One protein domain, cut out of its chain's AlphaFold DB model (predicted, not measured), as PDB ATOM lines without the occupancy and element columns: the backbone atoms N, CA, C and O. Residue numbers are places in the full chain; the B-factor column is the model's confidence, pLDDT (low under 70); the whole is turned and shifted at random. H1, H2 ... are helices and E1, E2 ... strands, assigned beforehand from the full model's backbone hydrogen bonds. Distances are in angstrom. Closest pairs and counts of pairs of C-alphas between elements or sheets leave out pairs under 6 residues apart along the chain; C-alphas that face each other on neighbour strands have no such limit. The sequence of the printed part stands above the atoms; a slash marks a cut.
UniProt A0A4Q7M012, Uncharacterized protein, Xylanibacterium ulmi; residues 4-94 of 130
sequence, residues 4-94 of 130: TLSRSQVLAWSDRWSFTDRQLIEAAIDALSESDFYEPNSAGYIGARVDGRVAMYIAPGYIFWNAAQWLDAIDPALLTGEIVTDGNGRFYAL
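AT A GLANCE: This is residues 4 to 94 of the 130 residues of an uncharacterized protein of Xylanibacterium ulmi (UniProt A0A4Q7M012). The model is one strongly twisted sheet of six strands with the longest helix, H2, running along the strands over the middle of one face, while no named helix covers the other face. The short helix H3 is on the same face as H2, and the short helix H1 only grazes the sheet near E1. The printed part has 91 residues, with three named helices and six named strands in the order H1 H2 E1 E2 E3 E4 H3 E5 E6; the sheet runs E1, E2, E3, E4, E6, E5, all antiparallel. The class is mixed, helices and strands; the whole is compact, with a radius of gyration of the C-alphas of 12.0 A, and spans 29 by 28 by 23 A.

HOW THE PARTS SIT: Start at Thr 4: residues 4 to 5 pair briefly, antiparallel, with residues 37 to 38 of E1, residues 35 to 39. Next, H1, residues 7 to 11, grazes the sheet with residues 7 to 10. H2, residues 19 to 30, only just touches H1, with 3 pairs of C-alphas within 8 A and with its residues 22 to 26 alone; the closest C-alphas are those of Leu 11 and Arg 22, 6.4 A apart. From E1, go on through E2, residues 46 to 50, E3, residues 53 to 59, and E4, residues 62 to 65: they form a meander, each strand the antiparallel neighbour of the one before. Look for N 38 and O 47 at 2.9 A, N 48 and O 56 at 2.8 A, and N 57 and O 64 at 2.8 A, each within hydrogen-bond range. H2 is on the sheet at a height of 9.6 A, and on the local plane its line and that of E3 stand at 4 degrees. H3, residues 68 to 72, is on the same face at a height of 8.3 A; it is close to H2 but not clearly touching, the closest C-alphas being those of Ala 28 and Leu 71, 7.2 A apart. E5, residues 83 to 86, and E6, residues 89 to 93, form a hairpin, with N 84 and O 91 at 2.9 A; E6 is also the neighbour of E4, with N 65 and O 90 at 2.8 A. E4, H3 and E5 make a split strand-helix-strand unit, two strands running the same way with E6 between them in the sheet, and its crossover is right-handed. In H1, H2 and H3 every O i to N i+4 pair is within hydrogen-bond range.

IN THESE COORDINATES: Find C-alpha 7 at (30.036, 1.736, 55.435), where H1 begins; it ends at residue 11. H2 runs 16.5 A from C-alpha 19 at (25.061, -13.442, 55.062) to C-alpha 30. E1 and E2 are 13.5 A long each, E3 17.5 A, and E6 13.4 A; E4, H3 and E5 are shorter. E6 ends at C-alpha 93, (31.684, -13.775, 42.077).

THE WHOLE: The two C-alphas farthest apart are those of Asn 41 and Ala 77, 34.0 A. The printed part has no cut, and no link is long; that from H3 to E5, 10 residues, is short. The mean pLDDT of the printed part is 92.5, and no printed residue is under 70.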
ATOM      1  N   THR A   4      27.826   9.906  47.913       96.44
ATOM      2  CA  THR A   4      28.720   9.353  48.940       96.44
ATOM      3  C   THR A   4      27.951   8.402  49.854       96.44
ATOM      4  O   THR A   4      26.826   8.712  50.256       96.44
ATOM      5  N   LEU A   5      28.559   7.263  50.185       96.38
ATOM      6  CA  LEU A   5      27.982   6.249  51.062       96.38
ATOM      7  C   LEU A   5      28.815   6.075  52.336       96.38
ATOM      8  O   LEU A   5      30.043   6.119  52.307       96.38
ATOM      9  N   SER A   6      28.142   5.837  53.460       96.31
ATOM     10  CA  SER A   6      28.779   5.293  54.662       96.31
ATOM     11  C   SER A   6      28.972   3.782  54.531       96.31
ATOM     12  O   SER A   6      28.239   3.118  53.798       96.31
ATOM     13  N   ARG A   7      29.870   3.199  55.332       95.19
ATOM     14  CA  ARG A   7      30.036   1.736  55.435       95.19
ATOM     15  C   ARG A   7      28.709   0.997  55.645       95.19
ATOM     16  O   ARG A   7      28.425   0.021  54.962       95.19
ATOM     17  N   SER A   8      27.870   1.484  56.560       95.69
ATOM     18  CA  SER A   8      26.556   0.885  56.826       95.69
ATOM     19  C   SER A   8      25.624   0.940  55.614       95.69
ATOM     20  O   SER A   8      24.875  -0.003  55.382       95.69
ATOM     21  N   GLN A   9      25.691   2.010  54.815       96.75
ATOM     22  CA  GLN A   9      24.936   2.115  53.568       96.75
ATOM     23  C   GLN A   9      25.480   1.174  52.495       96.75
ATOM     24  O   GLN A   9      24.680   0.613  51.756       96.75
ATOM     25  N   VAL A  10      26.800   0.963  52.435       96.19
ATOM     26  CA  VAL A  10      27.401  -0.032  51.539       96.19
ATOM     27  C   VAL A  10      26.874  -1.422  51.874       96.19
ATOM     28  O   VAL A  10      26.317  -2.064  50.998       96.19
ATOM     29  N   LEU A  11      26.954  -1.861  53.134       95.88
ATOM     30  CA  LEU A  11      26.512  -3.202  53.554       95.88
ATOM     31  C   LEU A  11      24.997  -3.439  53.394       95.88
ATOM     32  O   LEU A  11      24.555  -4.583  53.268       95.88
ATOM     33  N   ALA A  12      24.209  -2.363  53.384       95.56
ATOM     34  CA  ALA A  12      22.764  -2.389  53.162       95.56
ATOM     35  C   ALA A  12      22.357  -2.117  51.702       95.56
ATOM     36  O   ALA A  12      21.164  -2.036  51.418       95.56
ATOM     37  N   TRP A  13      23.314  -1.945  50.785       96.25
ATOM     38  CA  TRP A  13      23.033  -1.494  49.422       96.25
ATOM     39  C   TRP A  13      22.233  -2.507  48.599       96.25
ATOM     40  O   TRP A  13      21.366  -2.114  47.822       96.25
ATOM     41  N   SER A  14      22.488  -3.802  48.800       94.94
ATOM     42  CA  SER A  14      21.767  -4.891  48.143       94.94
ATOM     43  C   SER A  14      21.140  -5.829  49.177       94.94
ATOM     44  O   SER A  14      21.801  -6.401  50.054       94.94
ATOM     45  N   ASP A  15      19.831  -6.010  49.056       94.12
ATOM     46  CA  ASP A  15      19.030  -6.957  49.829       94.12
ATOM     47  C   ASP A  15      19.300  -8.413  49.417       94.12
ATOM     48  O   ASP A  15      19.197  -9.317  50.246       94.12
ATOM     49  N   ARG A  16      19.737  -8.625  48.170       93.50
ATOM     50  CA  ARG A  16      20.050  -9.939  47.584       93.50
ATOM     51  C   ARG A  16      21.338 -10.573  48.098       93.50
ATOM     52  O   ARG A  16      21.570 -11.744  47.810       93.50
ATOM     53  N   TRP A  17      22.182  -9.829  48.810       95.25
ATOM     54  CA  TRP A  17      23.397 -10.396  49.385       95.25
ATOM     55  C   TRP A  17      23.069 -11.361  50.518       95.25
ATOM     56  O   TRP A  17      22.321 -11.039  51.449       95.25
ATOM     57  N   SER A  18      23.664 -12.547  50.444       95.06
ATOM     58  CA  SER A  18      23.618 -13.519  51.526       95.06
ATOM     59  C   SER A  18      24.395 -13.017  52.749       95.06
ATOM     60  O   SER A  18      25.109 -12.012  52.708       95.06
ATOM     61  N   PHE A  19      24.264 -13.725  53.870       94.69
ATOM     62  CA  PHE A  19      25.061 -13.442  55.062       94.69
ATOM     63  C   PHE A  19      26.571 -13.546  54.779       94.69
ATOM     64  O   PHE A  19      27.324 -12.655  55.159       94.69
ATOM     65  N   THR A  20      26.997 -14.580  54.051       93.88
ATOM     66  CA  THR A  20      28.405 -14.801  53.693       93.88
ATOM     67  C   THR A  20      28.925 -13.754  52.713       93.88
ATOM     68  O   THR A  20      30.052 -13.294  52.875       93.88
ATOM     69  N   ASP A  21      28.104 -13.300  51.755       95.31
ATOM     70  CA  ASP A  21      28.495 -12.198  50.862       95.31
ATOM     71  C   ASP A  21      28.745 -10.919  51.662       95.31
ATOM     72  O   ASP A  21      29.738 -10.235  51.443       95.31
ATOM     73  N   ARG A  22      27.868 -10.605  52.628       96.44
ATOM     74  CA  ARG A  22      28.048  -9.429  53.488       96.44
ATOM     75  C   ARG A  22      29.314  -9.529  54.332       96.44
ATOM     76  O   ARG A  22      30.007  -8.527  54.446       96.44
ATOM     77  N   GLN A  23      29.638 -10.707  54.870       96.06
ATOM     78  CA  GLN A  23      30.893 -10.918  55.600       96.06
ATOM     79  C   GLN A  23      32.122 -10.711  54.710       96.06
ATOM     80  O   GLN A  23      33.074 -10.058  55.129       96.06
ATOM     81  N   LEU A  24      32.096 -11.218  53.474       96.00
ATOM     82  CA  LEU A  24      33.183 -11.007  52.523       96.00
ATOM     83  C   LEU A  24      33.317  -9.529  52.136       96.00
ATOM     84  O   LEU A  24      34.424  -9.003  52.119       96.00
ATOM     85  N   ILE A  25      32.203  -8.849  51.846       96.38
ATOM     86  CA  ILE A  25      32.196  -7.414  51.525       96.38
ATOM     87  C   ILE A  25      32.724  -6.604  52.709       96.38
ATOM     88  O   ILE A  25      33.503  -5.676  52.517       96.38
ATOM     89  N   GLU A  26      32.321  -6.957  53.928       96.44
ATOM     90  CA  GLU A  26      32.809  -6.316  55.141       96.44
ATOM     91  C   GLU A  26      34.323  -6.491  55.304       96.44
ATOM     92  O   GLU A  26      35.028  -5.495  55.452       96.44
ATOM     93  N   ALA A  27      34.833  -7.716  55.156       95.75
ATOM     94  CA  ALA A  27      36.267  -7.992  55.197       95.75
ATOM     95  C   ALA A  27      37.036  -7.264  54.078       95.75
ATOM     96  O   ALA A  27      38.117  -6.727  54.309       95.75
ATOM     97  N   ALA A  28      36.465  -7.192  52.873       95.50
ATOM     98  CA  ALA A  28      37.055  -6.473  51.748       95.50
ATOM     99  C   ALA A  28      37.100  -4.956  51.981       95.50
ATOM    100  O   ALA A  28      38.027  -4.293  51.526       95.50
ATOM    101  N   ILE A  29      36.117  -4.403  52.694       95.50
ATOM    102  CA  ILE A  29      36.121  -3.009  53.143       95.50
ATOM    103  C   ILE A  29      37.167  -2.800  54.244       95.50
ATOM    104  O   ILE A  29      37.904  -1.822  54.181       95.50
ATOM    105  N   ASP A  30      37.256  -3.704  55.223       94.75
ATOM    106  CA  ASP A  30      38.244  -3.634  56.312       94.75
ATOM    107  C   ASP A  30      39.689  -3.729  55.820       94.75
ATOM    108  O   ASP A  30      40.585  -3.120  56.404       94.75
ATOM    109  N   ALA A  31      39.914  -4.433  54.711       93.94
ATOM    110  CA  ALA A  31      41.205  -4.476  54.034       93.94
ATOM    111  C   ALA A  31      41.651  -3.099  53.493       93.94
ATOM    112  O   ALA A  31      42.830  -2.905  53.197       93.94
ATOM    113  N   LEU A  32      40.729  -2.136  53.361       92.38
ATOM    114  CA  LEU A  32      41.014  -0.772  52.928       92.38
ATOM    115  C   LEU A  32      41.188   0.136  54.154       92.38
ATOM    116  O   LEU A  32      40.218   0.552  54.782       92.38
ATOM    117  N   SER A  33      42.434   0.494  54.462       78.88
ATOM    118  CA  SER A  33      42.816   1.246  55.667       78.88
ATOM    119  C   SER A  33      42.105   2.596  55.845       78.88
ATOM    120  O   SER A  33      41.741   2.945  56.964       78.88
ATOM    121  N   GLU A  34      41.882   3.346  54.762       79.31
ATOM    122  CA  GLU A  34      41.148   4.618  54.763       79.31
ATOM    123  C   GLU A  34      40.403   4.761  53.436       79.31
ATOM    124  O   GLU A  34      40.977   5.186  52.431       79.31
ATOM    125  N   SER A  35      39.132   4.347  53.412       88.94
ATOM    126  CA  SER A  35      38.341   4.344  52.183       88.94
ATOM    127  C   SER A  35      37.130   5.268  52.199       88.94
ATOM    128  O   SER A  35      36.386   5.345  53.178       88.94
ATOM    129  N   ASP A  36      36.912   5.954  51.073       95.00
ATOM    130  CA  ASP A  36      35.647   6.614  50.756       95.00
ATOM    131  C   ASP A  36      34.825   5.765  49.783       95.00
ATOM    132  O   ASP A  36      35.362   5.135  48.868       95.00
ATOM    133  N   PHE A  37      33.507   5.748  49.986       96.94
ATOM    134  CA  PHE A  37      32.575   5.001  49.149       96.94
ATOM    135  C   PHE A  37      31.680   5.947  48.371       96.94
ATOM    136  O   PHE A  37      31.142   6.919  48.913       96.94
ATOM    137  N   TYR A  38      31.464   5.629  47.102       96.56
ATOM    138  CA  TYR A  38      30.552   6.373  46.254       96.56
ATOM    139  C   TYR A  38      29.731   5.450  45.360       96.56
ATOM    140  O   TYR A  38      30.201   4.425  44.875       96.56
ATOM    141  N   GLU A  39      28.505   5.868  45.094       96.56
ATOM    142  CA  GLU A  39      27.600   5.278  44.121       96.56
ATOM    143  C   GLU A  39      27.491   6.233  42.918       96.56
ATOM    144  O   GLU A  39      27.133   7.405  43.085       96.56
ATOM    145  N   PRO A  40      27.836   5.800  41.693       93.19
ATOM    146  CA  PRO A  40      27.656   6.604  40.491       93.19
ATOM    147  C   PRO A  40      26.164   6.746  40.152       93.19
ATOM    148  O   PRO A  40      25.334   5.962  40.596       93.19
ATOM    149  N   ASN A  41      25.814   7.693  39.274       91.12
ATOM    150  CA  ASN A  41      24.418   7.903  38.850       91.12
ATOM    151  C   ASN A  41      23.752   6.650  38.246       91.12
ATOM    152  O   ASN A  41      22.529   6.567  38.238       91.12
ATOM    153  N   SER A  42      24.534   5.721  37.687       90.88
ATOM    154  CA  SER A  42      24.012   4.475  37.122       90.88
ATOM    155  C   SER A  42      23.517   3.494  38.184       90.88
ATOM    156  O   SER A  42      22.834   2.544  37.817       90.88
ATOM    157  N   ALA A  43      23.895   3.684  39.457       90.00
ATOM    158  CA  ALA A  43      23.615   2.769  40.565       90.00
ATOM    159  C   ALA A  43      23.988   1.300  40.259       90.00
ATOM    160  O   ALA A  43      23.394   0.366  40.784       90.00
ATOM    161  N   GLY A  44      24.964   1.083  39.368       91.00
ATOM    162  CA  GLY A  44      25.369  -0.259  38.940       91.00
ATOM    163  C   GLY A  44      26.422  -0.906  39.842       91.00
ATOM    164  O   GLY A  44      26.637  -2.111  39.756       91.00
ATOM    165  N   TYR A  45      27.098  -0.113  40.672       94.88
ATOM    166  CA  TYR A  45      28.152  -0.555  41.581       94.88
ATOM    167  C   TYR A  45      28.404   0.500  42.664       94.88
ATOM    168  O   TYR A  45      28.047   1.666  42.500       94.88
ATOM    169  N   ILE A  46      29.107   0.116  43.724       97.44
ATOM    170  CA  ILE A  46      29.742   1.018  44.684       97.44
ATOM    171  C   ILE A  46      31.241   1.021  44.414       97.44
ATOM    172  O   ILE A  46      31.867  -0.033  44.345       97.44
ATOM    173  N   GLY A  47      31.829   2.197  44.226       96.62
ATOM    174  CA  GLY A  47      33.276   2.344  44.161       96.62
ATOM    175  C   GLY A  47      33.837   2.653  45.541       96.62
ATOM    176  O   GLY A  47      33.317   3.531  46.226       96.62
ATOM    177  N   ALA A  48      34.913   1.969  45.919       96.50
ATOM    178  CA  ALA A  48      35.713   2.282  47.094       96.50
ATOM    179  C   ALA A  48      37.047   2.889  46.651       96.50
ATOM    180  O   ALA A  48      37.742   2.326  45.794       96.50
ATOM    181  N   ARG A  49      37.406   4.045  47.206       95.56
ATOM    182  CA  ARG A  49      38.666   4.731  46.912       95.56
ATOM    183  C   ARG A  49      39.572   4.742  48.123       95.56
ATOM    184  O   ARG A  49      39.084   4.893  49.227       95.56
ATOM    185  N   VAL A  50      40.871   4.631  47.882       94.56
ATOM    186  CA  VAL A  50      41.940   4.854  48.861       94.56
ATOM    187  C   VAL A  50      42.840   5.933  48.269       94.56
ATOM    188  O   VAL A  50      43.187   5.862  47.086       94.56
ATOM    189  N   ASP A  51      43.142   6.980  49.038       91.19
ATOM    190  CA  ASP A  51      43.919   8.145  48.582       91.19
ATOM    191  C   ASP A  51      43.391   8.767  47.270       91.19
ATOM    192  O   ASP A  51      44.142   9.151  46.367       91.19
ATOM    193  N   GLY A  52      42.063   8.813  47.115       89.12
ATOM    194  CA  GLY A  52      41.388   9.359  45.932       89.12
ATOM    195  C   GLY A  52      41.448   8.479  44.674       89.12
ATOM    196  O   GLY A  52      40.890   8.858  43.640       89.12
ATOM    197  N   ARG A  53      42.070   7.295  44.733       91.00
ATOM    198  CA  ARG A  53      42.128   6.324  43.628       91.00
ATOM    199  C   ARG A  53      41.201   5.156  43.895       91.00
ATOM    200  O   ARG A  53      41.103   4.691  45.021       91.00
ATOM    201  N   VAL A  54      40.537   4.650  42.858       92.75
ATOM    202  CA  VAL A  54      39.639   3.505  43.034       92.75
ATOM    203  C   VAL A  54      40.458   2.258  43.349       92.75
ATOM    204  O   VAL A  54      41.314   1.862  42.562       92.75
ATOM    205  N   ALA A  55      40.188   1.645  44.495       94.31
ATOM    206  CA  ALA A  55      40.822   0.413  44.946       94.31
ATOM    207  C   ALA A  55      39.961  -0.811  44.610       94.31
ATOM    208  O   ALA A  55      40.490  -1.850  44.208       94.31
ATOM    209  N   MET A  56      38.640  -0.665  44.745       95.62
ATOM    210  CA  MET A  56      37.681  -1.756  44.630       95.62
ATOM    211  C   MET A  56      36.342  -1.269  44.059       95.62
ATOM    212  O   MET A  56      35.930  -0.129  44.289       95.62
ATOM    213  N   TYR A  57      35.648  -2.155  43.349       96.06
ATOM    214  CA  TYR A  57      34.249  -2.005  42.970       96.06
ATOM    215  C   TYR A  57      33.425  -3.136  43.582       96.06
ATOM    216  O   TYR A  57      33.807  -4.301  43.501       96.06
ATOM    217  N   ILE A  58      32.279  -2.792  44.156       96.62
ATOM    218  CA  ILE A  58      31.298  -3.735  44.688       96.62
ATOM    219  C   ILE A  58      30.067  -3.638  43.791       96.62
ATOM    220  O   ILE A  58      29.336  -2.651  43.825       96.62
ATOM    221  N   ALA A  59      29.855  -4.641  42.953       94.88
ATOM    222  CA  ALA A  59      28.647  -4.782  42.154       94.88
ATOM    223  C   ALA A  59      27.643  -5.694  42.881       94.88
ATOM    224  O   ALA A  59      28.018  -6.411  43.812       94.88
ATOM    225  N   PRO A  60      26.364  -5.739  42.461       93.62
ATOM    226  CA  PRO A  60      25.373  -6.563  43.142       93.62
ATOM    227  C   PRO A  60      25.747  -8.044  43.166       93.62
ATOM    228  O   PRO A  60      25.361  -8.720  44.108       93.62
ATOM    229  N   GLY A  61      26.477  -8.527  42.156       93.88
ATOM    230  CA  GLY A  61      26.862  -9.932  42.016       93.88
ATOM    231  C   GLY A  61      28.356 -10.220  42.119       93.88
ATOM    232  O   GLY A  61      28.732 -11.371  41.959       93.88
ATOM    233  N   TYR A  62      29.228  -9.233  42.323       94.19
ATOM    234  CA  TYR A  62      30.672  -9.488  42.364       94.19
ATOM    235  C   TYR A  62      31.449  -8.368  43.048       94.19
ATOM    236  O   TYR A  62      30.979  -7.234  43.138       94.19
ATOM    237  N   ILE A  63      32.674  -8.685  43.460       95.75
ATOM    238  CA  ILE A  63      33.670  -7.710  43.901       95.75
ATOM    239  C   ILE A  63      34.828  -7.718  42.907       95.75
ATOM    240  O   ILE A  63      35.237  -8.771  42.419       95.75
ATOM    241  N   PHE A  64      35.339  -6.534  42.588       95.31
ATOM    242  CA  PHE A  64      36.496  -6.352  41.723       95.31
ATOM    243  C   PHE A  64      37.560  -5.515  42.426       95.31
ATOM    244  O   PHE A  64      37.264  -4.414  42.890       95.31
ATOM    245  N   TRP A  65      38.804  -5.983  42.445       95.31
ATOM    246  CA  TRP A  65      39.956  -5.276  42.999       95.31
ATOM    247  C   TRP A  65      40.913  -4.851  41.890       95.31
ATOM    248  O   TRP A  65      41.382  -5.679  41.109       95.31
ATOM    249  N   ASN A  66      41.281  -3.568  41.881       92.38
ATOM    250  CA  ASN A  66      42.264  -3.026  40.937       92.38
ATOM    251  C   ASN A  66      43.708  -3.450  41.271       92.38
ATOM    252  O   ASN A  66      44.596  -3.353  40.428       92.38
ATOM    253  N   ALA A  67      43.973  -3.891  42.506       90.25
ATOM    254  CA  ALA A  67      45.303  -4.277  42.970       90.25
ATOM    255  C   ALA A  67      45.251  -5.530  43.853       90.25
ATOM    256  O   ALA A  67      44.333  -5.687  44.655       90.25
ATOM    257  N   ALA A  68      46.270  -6.389  43.728       88.88
ATOM    258  CA  ALA A  68      46.383  -7.659  44.460       88.88
ATOM    259  C   ALA A  68      46.357  -7.471  45.977       88.88
ATOM    260  O   ALA A  68      45.653  -8.184  46.677       88.88
ATOM    261  N   GLN A  69      47.071  -6.449  46.454       91.19
ATOM    262  CA  GLN A  69      47.322  -6.219  47.874       91.19
ATOM    263  C   GLN A  69      46.049  -6.139  48.728       91.19
ATOM    264  O   GLN A  69      46.076  -6.499  49.897       91.19
ATOM    265  N   TRP A  70      44.937  -5.671  48.152       91.56
ATOM    266  CA  TRP A  70      43.662  -5.553  48.859       91.56
ATOM    267  C   TRP A  70      42.930  -6.883  48.971       91.56
ATOM    268  O   TRP A  70      42.222  -7.105  49.943       91.56
ATOM    269  N   LEU A  71      43.116  -7.765  47.992       91.75
ATOM    270  CA  LEU A  71      42.611  -9.129  48.039       91.75
ATOM    271  C   LEU A  71      43.467  -9.996  48.968       91.75
ATOM    272  O   LEU A  71      42.926 -10.760  49.756       91.75
ATOM    273  N   ASP A  72      44.791  -9.829  48.917       91.75
ATOM    274  CA  ASP A  72      45.749 -10.598  49.723       91.75
ATOM    275  C   ASP A  72      45.610 -10.326  51.237       91.75
ATOM    276  O   ASP A  72      46.073 -11.115  52.059       91.75
ATOM    277  N   ALA A  73      44.973  -9.212  51.610       91.69
ATOM    278  CA  ALA A  73      44.670  -8.845  52.991       91.69
ATOM    279  C   ALA A  73      43.368  -9.473  53.532       91.69
ATOM    280  O   ALA A  73      43.078  -9.336  54.721       91.69
ATOM    281  N   ILE A  74      42.582 -10.149  52.687       93.06
ATOM    282  CA  ILE A  74      41.338 -10.822  53.078       93.06
ATOM    283  C   ILE A  74      41.658 -12.240  53.561       93.06
ATOM    284  O   ILE A  74      42.499 -12.927  52.983       93.06
ATOM    285  N   ASP A  75      40.961 -12.699  54.605       91.62
ATOM    286  CA  ASP A  75      41.056 -14.087  55.068       91.62
ATOM    287  C   ASP A  75      40.664 -15.062  53.934       91.62
ATOM    288  O   ASP A  75      39.514 -15.034  53.477       91.62
ATOM    289  N   PRO A  76      41.571 -15.959  53.499       89.56
ATOM    290  CA  PRO A  76      41.278 -16.948  52.465       89.56
ATOM    291  C   PRO A  76      40.076 -17.845  52.785       89.56
ATOM    292  O   PRO A  76      39.441 -18.352  51.866       89.56
ATOM    293  N   ALA A  77      39.722 -18.029  54.062       90.62
ATOM    294  CA  ALA A  77      38.551 -18.810  54.457       90.62
ATOM    295  C   ALA A  77      37.217 -18.185  53.998       90.62
ATOM    296  O   ALA A  77      36.222 -18.903  53.868       90.62
ATOM    297  N   LEU A  78      37.185 -16.874  53.731       90.38
ATOM    298  CA  LEU A  78      36.014 -16.176  53.185       90.38
ATOM    299  C   LEU A  78      35.924 -16.276  51.653       90.38
ATOM    300  O   LEU A  78      34.869 -16.005  51.079       90.38
ATOM    301  N   LEU A  79      37.011 -16.679  50.992       89.12
ATOM    302  CA  LEU A  79      37.131 -16.795  49.540       89.12
ATOM    303  C   LEU A  79      36.908 -18.253  49.119       89.12
ATOM    304  O   LEU A  79      37.836 -18.980  48.779       89.12
ATOM    305  N   THR A  80      35.655 -18.697  49.178       86.69
ATOM    306  CA  THR A  80      35.264 -20.082  48.859       86.69
ATOM    307  C   THR A  80      35.096 -20.347  47.360       86.69
ATOM    308  O   THR A  80      35.059 -21.505  46.943       86.69
ATOM    309  N   GLY A  81      34.972 -19.290  46.556       84.31
ATOM    310  CA  GLY A  81      34.855 -19.326  45.101       84.31
ATOM    311  C   GLY A  81      36.171 -19.073  44.362       84.31
ATOM    312  O   GLY A  81      37.219 -18.814  44.951       84.31
ATOM    313  N   GLU A  82      36.102 -19.132  43.034       87.38
ATOM    314  CA  GLU A  82      37.237 -18.841  42.160       87.38
ATOM    315  C   GLU A  82      37.494 -17.330  42.056       87.38
ATOM    316  O   GLU A  82      36.570 -16.533  41.871       87.38
ATOM    317  N   ILE A  83      38.771 -16.943  42.128       91.31
ATOM    318  CA  ILE A  83      39.220 -15.591  41.796       91.31
ATOM    319  C   ILE A  83      39.627 -15.571  40.326       91.31
ATOM    320  O   ILE A  83      40.640 -16.157  39.939       91.31
ATOM    321  N   VAL A  84      38.878 -14.831  39.518       89.62
ATOM    322  CA  VAL A  84      39.196 -14.625  38.105       89.62
ATOM    323  C   VAL A  84      40.133 -13.430  37.994       89.62
ATOM    324  O   VAL A  84      39.853 -12.356  38.524       89.62
ATOM    325  N   THR A  85      41.262 -13.595  37.309       87.31
ATOM    326  CA  THR A  85      42.172 -12.479  37.016       87.31
ATOM    327  C   THR A  85      41.968 -12.044  35.576       87.31
ATOM    328  O   THR A  85      42.177 -12.836  34.658       87.31
ATOM    329  N   ASP A  86      41.589 -10.786  35.379       73.19
ATOM    330  CA  ASP A  86      41.635 -10.139  34.073       73.19
ATOM    331  C   ASP A  86      42.792  -9.128  34.055       73.19
ATOM    332  O   ASP A  86      43.323  -8.746  35.095       73.19
ATOM    333  N   GLY A  87      43.251  -8.702  32.878       72.94
ATOM    334  CA  GLY A  87      44.399  -7.789  32.772       72.94
ATOM    335  C   GLY A  87      44.233  -6.444  33.502       72.94
ATOM    336  O   GLY A  87      45.201  -5.693  33.590       72.94
ATOM    337  N   ASN A  88      43.039  -6.139  34.019       78.19
ATOM    338  CA  ASN A  88      42.712  -4.904  34.721       78.19
ATOM    339  C   ASN A  88      42.545  -5.100  36.238       78.19
ATOM    340  O   ASN A  88      42.437  -4.107  36.959       78.19
ATOM    341  N   GLY A  89      42.521  -6.338  36.741       89.06
ATOM    342  CA  GLY A  89      42.343  -6.605  38.160       89.06
ATOM    343  C   GLY A  89      41.943  -8.040  38.483       89.06
ATOM    344  O   GLY A  89      42.196  -8.990  37.743       89.06
ATOM    345  N   ARG A  90      41.359  -8.208  39.664       93.12
ATOM    346  CA  ARG A  90      40.871  -9.500  40.153       93.12
ATOM    347  C   ARG A  90      39.400  -9.394  40.483       93.12
ATOM    348  O   ARG A  90      38.969  -8.411  41.072       93.12
ATOM    349  N   PHE A  91      38.659 -10.421  40.127       91.06
ATOM    350  CA  PHE A  91      37.221 -10.521  40.261       91.06
ATOM    351  C   PHE A  91      36.875 -11.720  41.141       91.06
ATOM    352  O   PHE A  91      37.471 -12.787  41.000       91.06
ATOM    353  N   TYR A  92      35.879 -11.558  42.007       94.12
ATOM    354  CA  TYR A  92      35.270 -12.646  42.766       94.12
ATOM    355  C   TYR A  92      33.749 -12.568  42.643       94.12
ATOM    356  O   TYR A  92      33.143 -11.536  42.953       94.12
ATOM    357  N   ALA A  93      33.132 -13.659  42.195       94.12
ATOM    358  CA  ALA A  93      31.684 -13.775  42.077       94.12
ATOM    359  C   ALA A  93      31.037 -13.950  43.460       94.12
ATOM    360  O   ALA A  93      31.396 -14.852  44.214       94.12
ATOM    361  N   LEU A  94      30.052 -13.111  43.779       93.94
ATOM    362  CA  LEU A  94      29.195 -13.296  44.951       93.94
ATOM    363  C   LEU A  94      28.161 -14.396  44.684       93.94
ATOM    364  O   LEU A  94      27.932 -14.795  43.540       93.94
TER     365      LEU A  94